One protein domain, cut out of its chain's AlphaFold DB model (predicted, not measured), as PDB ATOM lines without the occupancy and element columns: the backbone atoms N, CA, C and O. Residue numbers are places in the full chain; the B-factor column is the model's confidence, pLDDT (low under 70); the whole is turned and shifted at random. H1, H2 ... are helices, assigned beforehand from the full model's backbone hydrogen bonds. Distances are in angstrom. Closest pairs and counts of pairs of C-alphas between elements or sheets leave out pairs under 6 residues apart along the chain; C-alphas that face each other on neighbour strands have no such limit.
ATOM      1  N   LEU A 152     286.399 348.270 176.183       90.56
ATOM      2  CA  LEU A 152     287.208 348.596 177.367       90.56
ATOM      3  C   LEU A 152     286.632 349.752 178.193       90.56
ATOM      4  O   LEU A 152     287.100 350.010 179.307       90.56
ATOM      5  N   HIS A 153     285.606 350.441 177.690       92.19
ATOM      6  CA  HIS A 153     285.017 351.571 178.389       92.19
ATOM      7  C   HIS A 153     284.435 351.156 179.749       92.19
ATOM      8  O   HIS A 153     283.715 350.169 179.878       92.19
ATOM      9  N   ARG A 154     284.654 351.971 180.790       90.19
ATOM     10  CA  ARG A 154     284.244 351.664 182.179       90.19
ATOM     11  C   ARG A 154     282.738 351.394 182.363       90.19
ATOM     12  O   ARG A 154     282.347 350.809 183.371       90.19
ATOM     13  N   ARG A 155     281.884 351.856 181.440       91.19
ATOM     14  CA  ARG A 155     280.428 351.596 181.470       91.19
ATOM     15  C   ARG A 155     280.009 350.333 180.712       91.19
ATOM     16  O   ARG A 155     278.838 349.972 180.789       91.19
ATOM     17  N   THR A 156     280.917 349.678 179.994       91.94
ATOM     18  CA  THR A 156     280.615 348.474 179.219       91.94
ATOM     19  C   THR A 156     280.246 347.328 180.154       91.94
ATOM     20  O   THR A 156     280.977 346.972 181.078       91.94
ATOM     21  N   THR A 157     279.051 346.776 179.948       94.06
ATOM     22  CA  THR A 157     278.481 345.735 180.811       94.06
ATOM     23  C   THR A 157     278.657 344.345 180.206       94.06
ATOM     24  O   THR A 157     278.818 344.191 178.994       94.06
ATOM     25  N   ARG A 158     278.525 343.306 181.044       95.19
ATOM     26  CA  ARG A 158     278.496 341.897 180.607       95.19
ATOM     27  C   ARG A 158     277.500 341.672 179.457       95.19
ATOM     28  O   ARG A 158     277.823 340.978 178.500       95.19
ATOM     29  N   GLY A 159     276.310 342.272 179.546       94.31
ATOM     30  CA  GLY A 159     275.261 342.146 178.529       94.31
ATOM     31  C   GLY A 159     275.616 342.815 177.201       94.31
ATOM     32  O   GLY A 159     275.331 342.249 176.153       94.31
ATOM     33  N   MET A 160     276.296 343.967 177.232       95.00
ATOM     34  CA  MET A 160     276.764 344.640 176.014       95.00
ATOM     35  C   MET A 160     277.836 343.822 175.289       95.00
ATOM     36  O   MET A 160     277.727 343.633 174.085       95.00
ATOM     37  N   LEU A 161     278.818 343.272 176.018       95.56
ATOM     38  CA  LEU A 161     279.840 342.391 175.433       95.56
ATOM     39  C   LEU A 161     279.215 341.141 174.802       95.56
ATOM     40  O   LEU A 161     279.554 340.792 173.679       95.56
ATOM     41  N   ILE A 162     278.268 340.495 175.490       95.88
ATOM     42  CA  ILE A 162     277.539 339.334 174.954       95.88
ATOM     43  C   ILE A 162     276.763 339.707 173.687       95.88
ATOM     44  O   ILE A 162     276.841 338.985 172.699       95.88
ATOM     45  N   GLY A 163     276.060 340.844 173.698       94.12
ATOM     46  CA  GLY A 163     275.344 341.351 172.528       94.12
ATOM     47  C   GLY A 163     276.270 341.616 171.340       94.12
ATOM     48  O   GLY A 163     275.968 341.176 170.238       94.12
ATOM     49  N   ALA A 164     277.418 342.263 171.565       94.38
ATOM     50  CA  ALA A 164     278.410 342.533 170.525       94.38
ATOM     51  C   ALA A 164     279.030 341.244 169.955       94.38
ATOM     52  O   ALA A 164     279.108 341.092 168.737       94.38
ATOM     53  N   ILE A 165     279.411 340.288 170.814       95.81
ATOM     54  CA  ILE A 165     279.968 338.994 170.383       95.81
ATOM     55  C   ILE A 165     278.942 338.214 169.557       95.81
ATOM     56  O   ILE A 165     279.283 337.749 168.476       95.81
ATOM     57  N   LEU A 166     277.691 338.104 170.016       95.38
ATOM     58  CA  LEU A 166     276.638 337.370 169.298       95.38
ATOM     59  C   LEU A 166     276.144 338.095 168.035       95.38
ATOM     60  O   LEU A 166     275.632 337.445 167.127       95.38
ATOM     61  N   ALA A 167     276.296 339.419 167.951       93.94
ATOM     62  CA  ALA A 167     276.039 340.174 166.725       93.94
ATOM     63  C   ALA A 167     277.130 339.942 165.663       93.94
ATOM     64  O   ALA A 167     276.813 339.866 164.478       93.94
ATOM     65  N   ALA A 168     278.395 339.807 166.079       93.56
ATOM     66  CA  ALA A 168     279.514 339.509 165.183       93.56
ATOM     67  C   ALA A 168     279.586 338.019 164.792       93.56
ATOM     68  O   ALA A 168     279.835 337.693 163.631       93.56
ATOM     69  N   ASP A 169     279.330 337.116 165.741       95.44
ATOM     70  CA  ASP A 169     279.263 335.668 165.540       95.44
ATOM     71  C   ASP A 169     278.070 335.055 166.303       95.44
ATOM     72  O   ASP A 169     278.192 334.675 167.475       95.44
ATOM     73  N   PRO A 170     276.912 334.879 165.636       95.44
ATOM     74  CA  PRO A 170     275.723 334.269 166.232       95.44
ATOM     75  C   PRO A 170     275.889 332.807 166.680       95.44
ATOM     76  O   PRO A 170     274.962 332.251 167.266       95.44
ATOM     77  N   LYS A 171     277.022 332.155 166.374       95.25
ATOM     78  CA  LYS A 171     277.326 330.773 166.783       95.25
ATOM     79  C   LYS A 171     278.283 330.695 167.977       95.25
ATOM     80  O   LYS A 171     278.599 329.587 168.405       95.25
ATOM     81  N   ALA A 172     278.744 331.825 168.515       94.88
ATOM     82  CA  ALA A 172     279.670 331.842 169.641       94.88
ATOM     83  C   ALA A 172     279.035 331.252 170.918       94.88
ATOM     84  O   ALA A 172     278.058 331.776 171.456       94.88
ATOM     85  N   GLU A 173     279.622 330.174 171.447       95.69
ATOM     86  CA  GLU A 173     279.187 329.558 172.706       95.69
ATOM     87  C   GLU A 173     279.681 330.362 173.917       95.69
ATOM     88  O   GLU A 173     280.820 330.220 174.371       95.69
ATOM     89  N   ILE A 174     278.808 331.195 174.484       94.94
ATOM     90  CA  ILE A 174     279.098 331.958 175.702       94.94
ATOM     91  C   ILE A 174     278.443 331.271 176.902       94.94
ATOM     92  O   ILE A 174     277.230 331.079 176.932       94.94
ATOM     93  N   ARG A 175     279.232 330.934 177.931       93.69
ATOM     94  CA  ARG A 175     278.698 330.309 179.148       93.69
ATOM     95  C   ARG A 175     278.050 331.323 180.088       93.69
ATOM     96  O   ARG A 175     278.563 332.421 180.333       93.69
ATOM     97  N   ASP A 176     276.954 330.903 180.707       87.69
ATOM     98  CA  ASP A 176     276.370 331.625 181.831       87.69
ATOM     99  C   ASP A 176     277.358 331.689 182.999       87.69
ATOM    100  O   ASP A 176     277.941 330.690 183.414       87.69
ATOM    101  N   GLY A 177     277.589 332.906 183.493       86.81
ATOM    102  CA  GLY A 177     278.590 333.187 184.524       86.81
ATOM    103  C   GLY A 177     279.976 333.613 184.021       86.81
ATOM    104  O   GLY A 177     280.781 334.020 184.855       86.81
ATOM    105  N   SER A 178     280.267 333.610 182.706       92.19
ATOM    106  CA  SER A 178     281.548 334.142 182.192       92.19
ATOM    107  C   SER A 178     281.834 335.560 182.705       92.19
ATOM    108  O   SER A 178     280.970 336.444 182.617       92.19
ATOM    109  N   ARG A 179     283.052 335.759 183.232       91.19
ATOM    110  CA  ARG A 179     283.552 337.033 183.786       91.19
ATOM    111  C   ARG A 179     283.787 338.054 182.668       91.19
ATOM    112  O   ARG A 179     284.021 337.671 181.525       91.19
ATOM    113  N   ILE A 180     283.779 339.349 183.000       92.81
ATOM    114  CA  ILE A 180     284.033 340.433 182.027       92.81
ATOM    115  C   ILE A 180     285.376 340.215 181.315       92.81
ATOM    116  O   ILE A 180     285.411 340.234 180.092       92.81
ATOM    117  N   ASP A 181     286.436 339.878 182.049       91.44
ATOM    118  CA  ASP A 181     287.777 339.628 181.495       91.44
ATOM    119  C   ASP A 181     287.788 338.495 180.445       91.44
ATOM    120  O   ASP A 181     288.467 338.580 179.425       91.44
ATOM    121  N   GLN A 182     286.985 337.444 180.656       92.50
ATOM    122  CA  GLN A 182     286.823 336.330 179.711       92.50
ATOM    123  C   GLN A 182     286.021 336.759 178.473       92.50
ATOM    124  O   GLN A 182     286.353 336.378 177.353       92.50
ATOM    125  N   LEU A 183     284.985 337.581 178.662       95.31
ATOM    126  CA  LEU A 183     284.206 338.149 177.562       95.31
ATOM    127  C   LEU A 183     285.009 339.160 176.740       95.31
ATOM    128  O   LEU A 183     284.799 339.237 175.540       95.31
ATOM    129  N   LEU A 184     285.953 339.890 177.335       94.81
ATOM    130  CA  LEU A 184     286.872 340.757 176.594       94.81
ATOM    131  C   LEU A 184     287.795 339.946 175.672       94.81
ATOM    132  O   LEU A 184     288.012 340.344 174.532       94.81
ATOM    133  N   ILE A 185     288.266 338.775 176.117       94.00
ATOM    134  CA  ILE A 185     289.043 337.845 175.277       94.00
ATOM    135  C   ILE A 185     288.193 337.318 174.108       94.00
ATOM    136  O   ILE A 185     288.669 337.291 172.974       94.00
ATOM    137  N   LEU A 186     286.924 336.963 174.345       95.38
ATOM    138  CA  LEU A 186     285.999 336.580 173.269       95.38
ATOM    139  C   LEU A 186     285.667 337.760 172.342       95.38
ATOM    140  O   LEU A 186     285.653 337.599 171.126       95.38
ATOM    141  N   SER A 187     285.477 338.965 172.882       95.19
ATOM    142  CA  SER A 187     285.272 340.178 172.083       95.19
ATOM    143  C   SER A 187     286.482 340.466 171.199       95.19
ATOM    144  O   SER A 187     286.303 340.857 170.049       95.19
ATOM    145  N   LYS A 188     287.704 340.195 171.677       95.31
ATOM    146  CA  LYS A 188     288.903 340.267 170.839       95.31
ATOM    147  C   LYS A 188     288.895 339.221 169.715       95.31
ATOM    148  O   LYS A 188     289.314 339.495 168.597       95.31
ATOM    149  N   ALA A 189     288.431 338.004 169.990       95.12
ATOM    150  CA  ALA A 189     288.409 336.934 168.994       95.12
ATOM    151  C   ALA A 189     287.357 337.154 167.885       95.12
ATOM    152  O   ALA A 189     287.647 336.890 166.715       95.12
ATOM    153  N   HIS A 190     286.161 337.636 168.249       93.88
ATOM    154  CA  HIS A 190     284.996 337.698 167.355       93.88
ATOM    155  C   HIS A 190     284.631 339.113 166.864       93.88
ATOM    156  O   HIS A 190     284.090 339.225 165.770       93.88
ATOM    157  N   VAL A 191     284.918 340.178 167.628       93.38
ATOM    158  CA  VAL A 191     284.471 341.558 167.325       93.38
ATOM    159  C   VAL A 191     285.624 342.438 166.829       93.38
ATOM    160  O   VAL A 191     285.553 342.962 165.721       93.38
ATOM    161  N   ASP A 192     286.696 342.574 167.614       91.94
ATOM    162  CA  ASP A 192     287.849 343.435 167.302       91.94
ATOM    163  C   ASP A 192     289.173 342.708 167.585       91.94
ATOM    164  O   ASP A 192     289.612 342.585 168.725       91.94
ATOM    165  N   LYS A 193     289.842 342.246 166.525       92.06
ATOM    166  CA  LYS A 193     291.094 341.475 166.625       92.06
ATOM    167  C   LYS A 193     292.281 342.314 167.091       92.06
ATOM    168  O   LYS A 193     293.201 341.774 167.722       92.06
ATOM    169  N   ASP A 194     292.242 343.616 166.833       93.06
ATOM    170  CA  ASP A 194     293.310 344.551 167.170       93.06
ATOM    171  C   ASP A 194     293.173 345.079 168.609       93.06
ATOM    172  O   ASP A 194     294.138 345.605 169.167       93.06
ATOM    173  N   LEU A 195     292.039 344.802 169.271       91.88
ATOM    174  CA  LEU A 195     291.744 345.167 170.657       91.88
ATOM    175  C   LEU A 195     292.906 344.867 171.614       91.88
ATOM    176  O   LEU A 195     293.252 343.705 171.868       91.88
ATOM    177  N   PHE A 196     293.505 345.905 172.193       93.38
ATOM    178  CA  PHE A 196     294.622 345.748 173.120       93.38
ATOM    179  C   PHE A 196     294.127 345.456 174.543       93.38
ATOM    180  O   PHE A 196     293.788 346.358 175.309       93.38
ATOM    181  N   LEU A 197     294.096 344.174 174.910       91.19
ATOM    182  CA  LEU A 197     293.778 343.748 176.272       91.19
ATOM    183  C   LEU A 197     295.019 343.848 177.178       91.19
ATOM    184  O   LEU A 197     296.091 343.385 176.776       91.19
ATOM    185  N   PRO A 198     294.892 344.370 178.414       84.25
ATOM    186  CA  PRO A 198     295.943 344.262 179.420       84.25
ATOM    187  C   PRO A 198     296.346 342.800 179.651       84.25
ATOM    188  O   PRO A 198     295.498 341.906 179.661       84.25
ATOM    189  N   ALA A 199     297.637 342.550 179.874       83.19
ATOM    190  CA  ALA A 199     298.132 341.204 180.137       83.19
ATOM    191  C   ALA A 199     297.510 340.638 181.428       83.19
ATOM    192  O   ALA A 199     297.734 341.156 182.525       83.19
ATOM    193  N   ASN A 200     296.729 339.560 181.309       81.69
ATOM    194  CA  ASN A 200     296.147 338.899 182.472       81.69
ATOM    195  C   ASN A 200     297.196 338.022 183.169       81.69
ATOM    196  O   ASN A 200     297.365 336.847 182.846       81.69
ATOM    197  N   HIS A 201     297.869 338.595 184.162       82.81
ATOM    198  CA  HIS A 201     298.893 337.902 184.941       82.81
ATOM    199  C   HIS A 201     298.355 336.872 185.954       82.81
ATOM    200  O   HIS A 201     299.159 336.154 186.547       82.81
TER     201      HIS A 201
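AT A GLANCE: This is residues 152 to 201 of the 281 residues of an uncharacterized protein of Melampsora larici-populina (strain 98AG31 / pathotype 3-4-7) (UniProt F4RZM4). What does this part of the chain look like? Two short helices, H1 and H2, stand side by side and run the same way, with the long link of residues 169 to 179 folding back from the end of H1 to the beginning of H2. Residues 152 to 157 lead into H1, and after H2 residues 191 to 201 fold back on the side of H2 away from H1. What is it made of, and how large is it? The printed part has 50 residues with two named helices, H1 then H2, and no named strand; its class is all helix, though under half of the residues, 22 of 50, are in named elements. It is compact and rounded, with a radius of gyration of the C-alphas of 10.3 A and spans of 28 by 23 by 21 A.

IN THESE COORDINATES: Where is the first helix? H1 is residues 158 to 168, 15.6 A from first to last C-alpha, and C-alpha 158 is at (278.496, 341.897, 180.607). Where is the second? H2 is residues 180 to 190, 15.0 A long by its first and last C-alphas, and C-alpha 190 is at (284.996, 337.698, 167.355).

HOW THE PARTS SIT: How does H1 stand to H2? They touch, with 11 pairs of C-alphas within 8 A; the closest C-alphas are those of Ile 165 and Ser 187, 5.7 A apart. Their lines stand at a shallow tilt of 10 degrees, the same way. What do the backbones show? In H1 and H2 every O i to N i+4 pair is within hydrogen-bond range.

THE WHOLE: How far does it reach? The two C-alphas farthest apart are those of Pro 170 and His 201, 30.0 A. Is it unbroken and confident? The printed part has no cut, and the link from H1 to H2, 11 residues, is long. The mean pLDDT of the printed part is 92.6, and no printed residue is under 70.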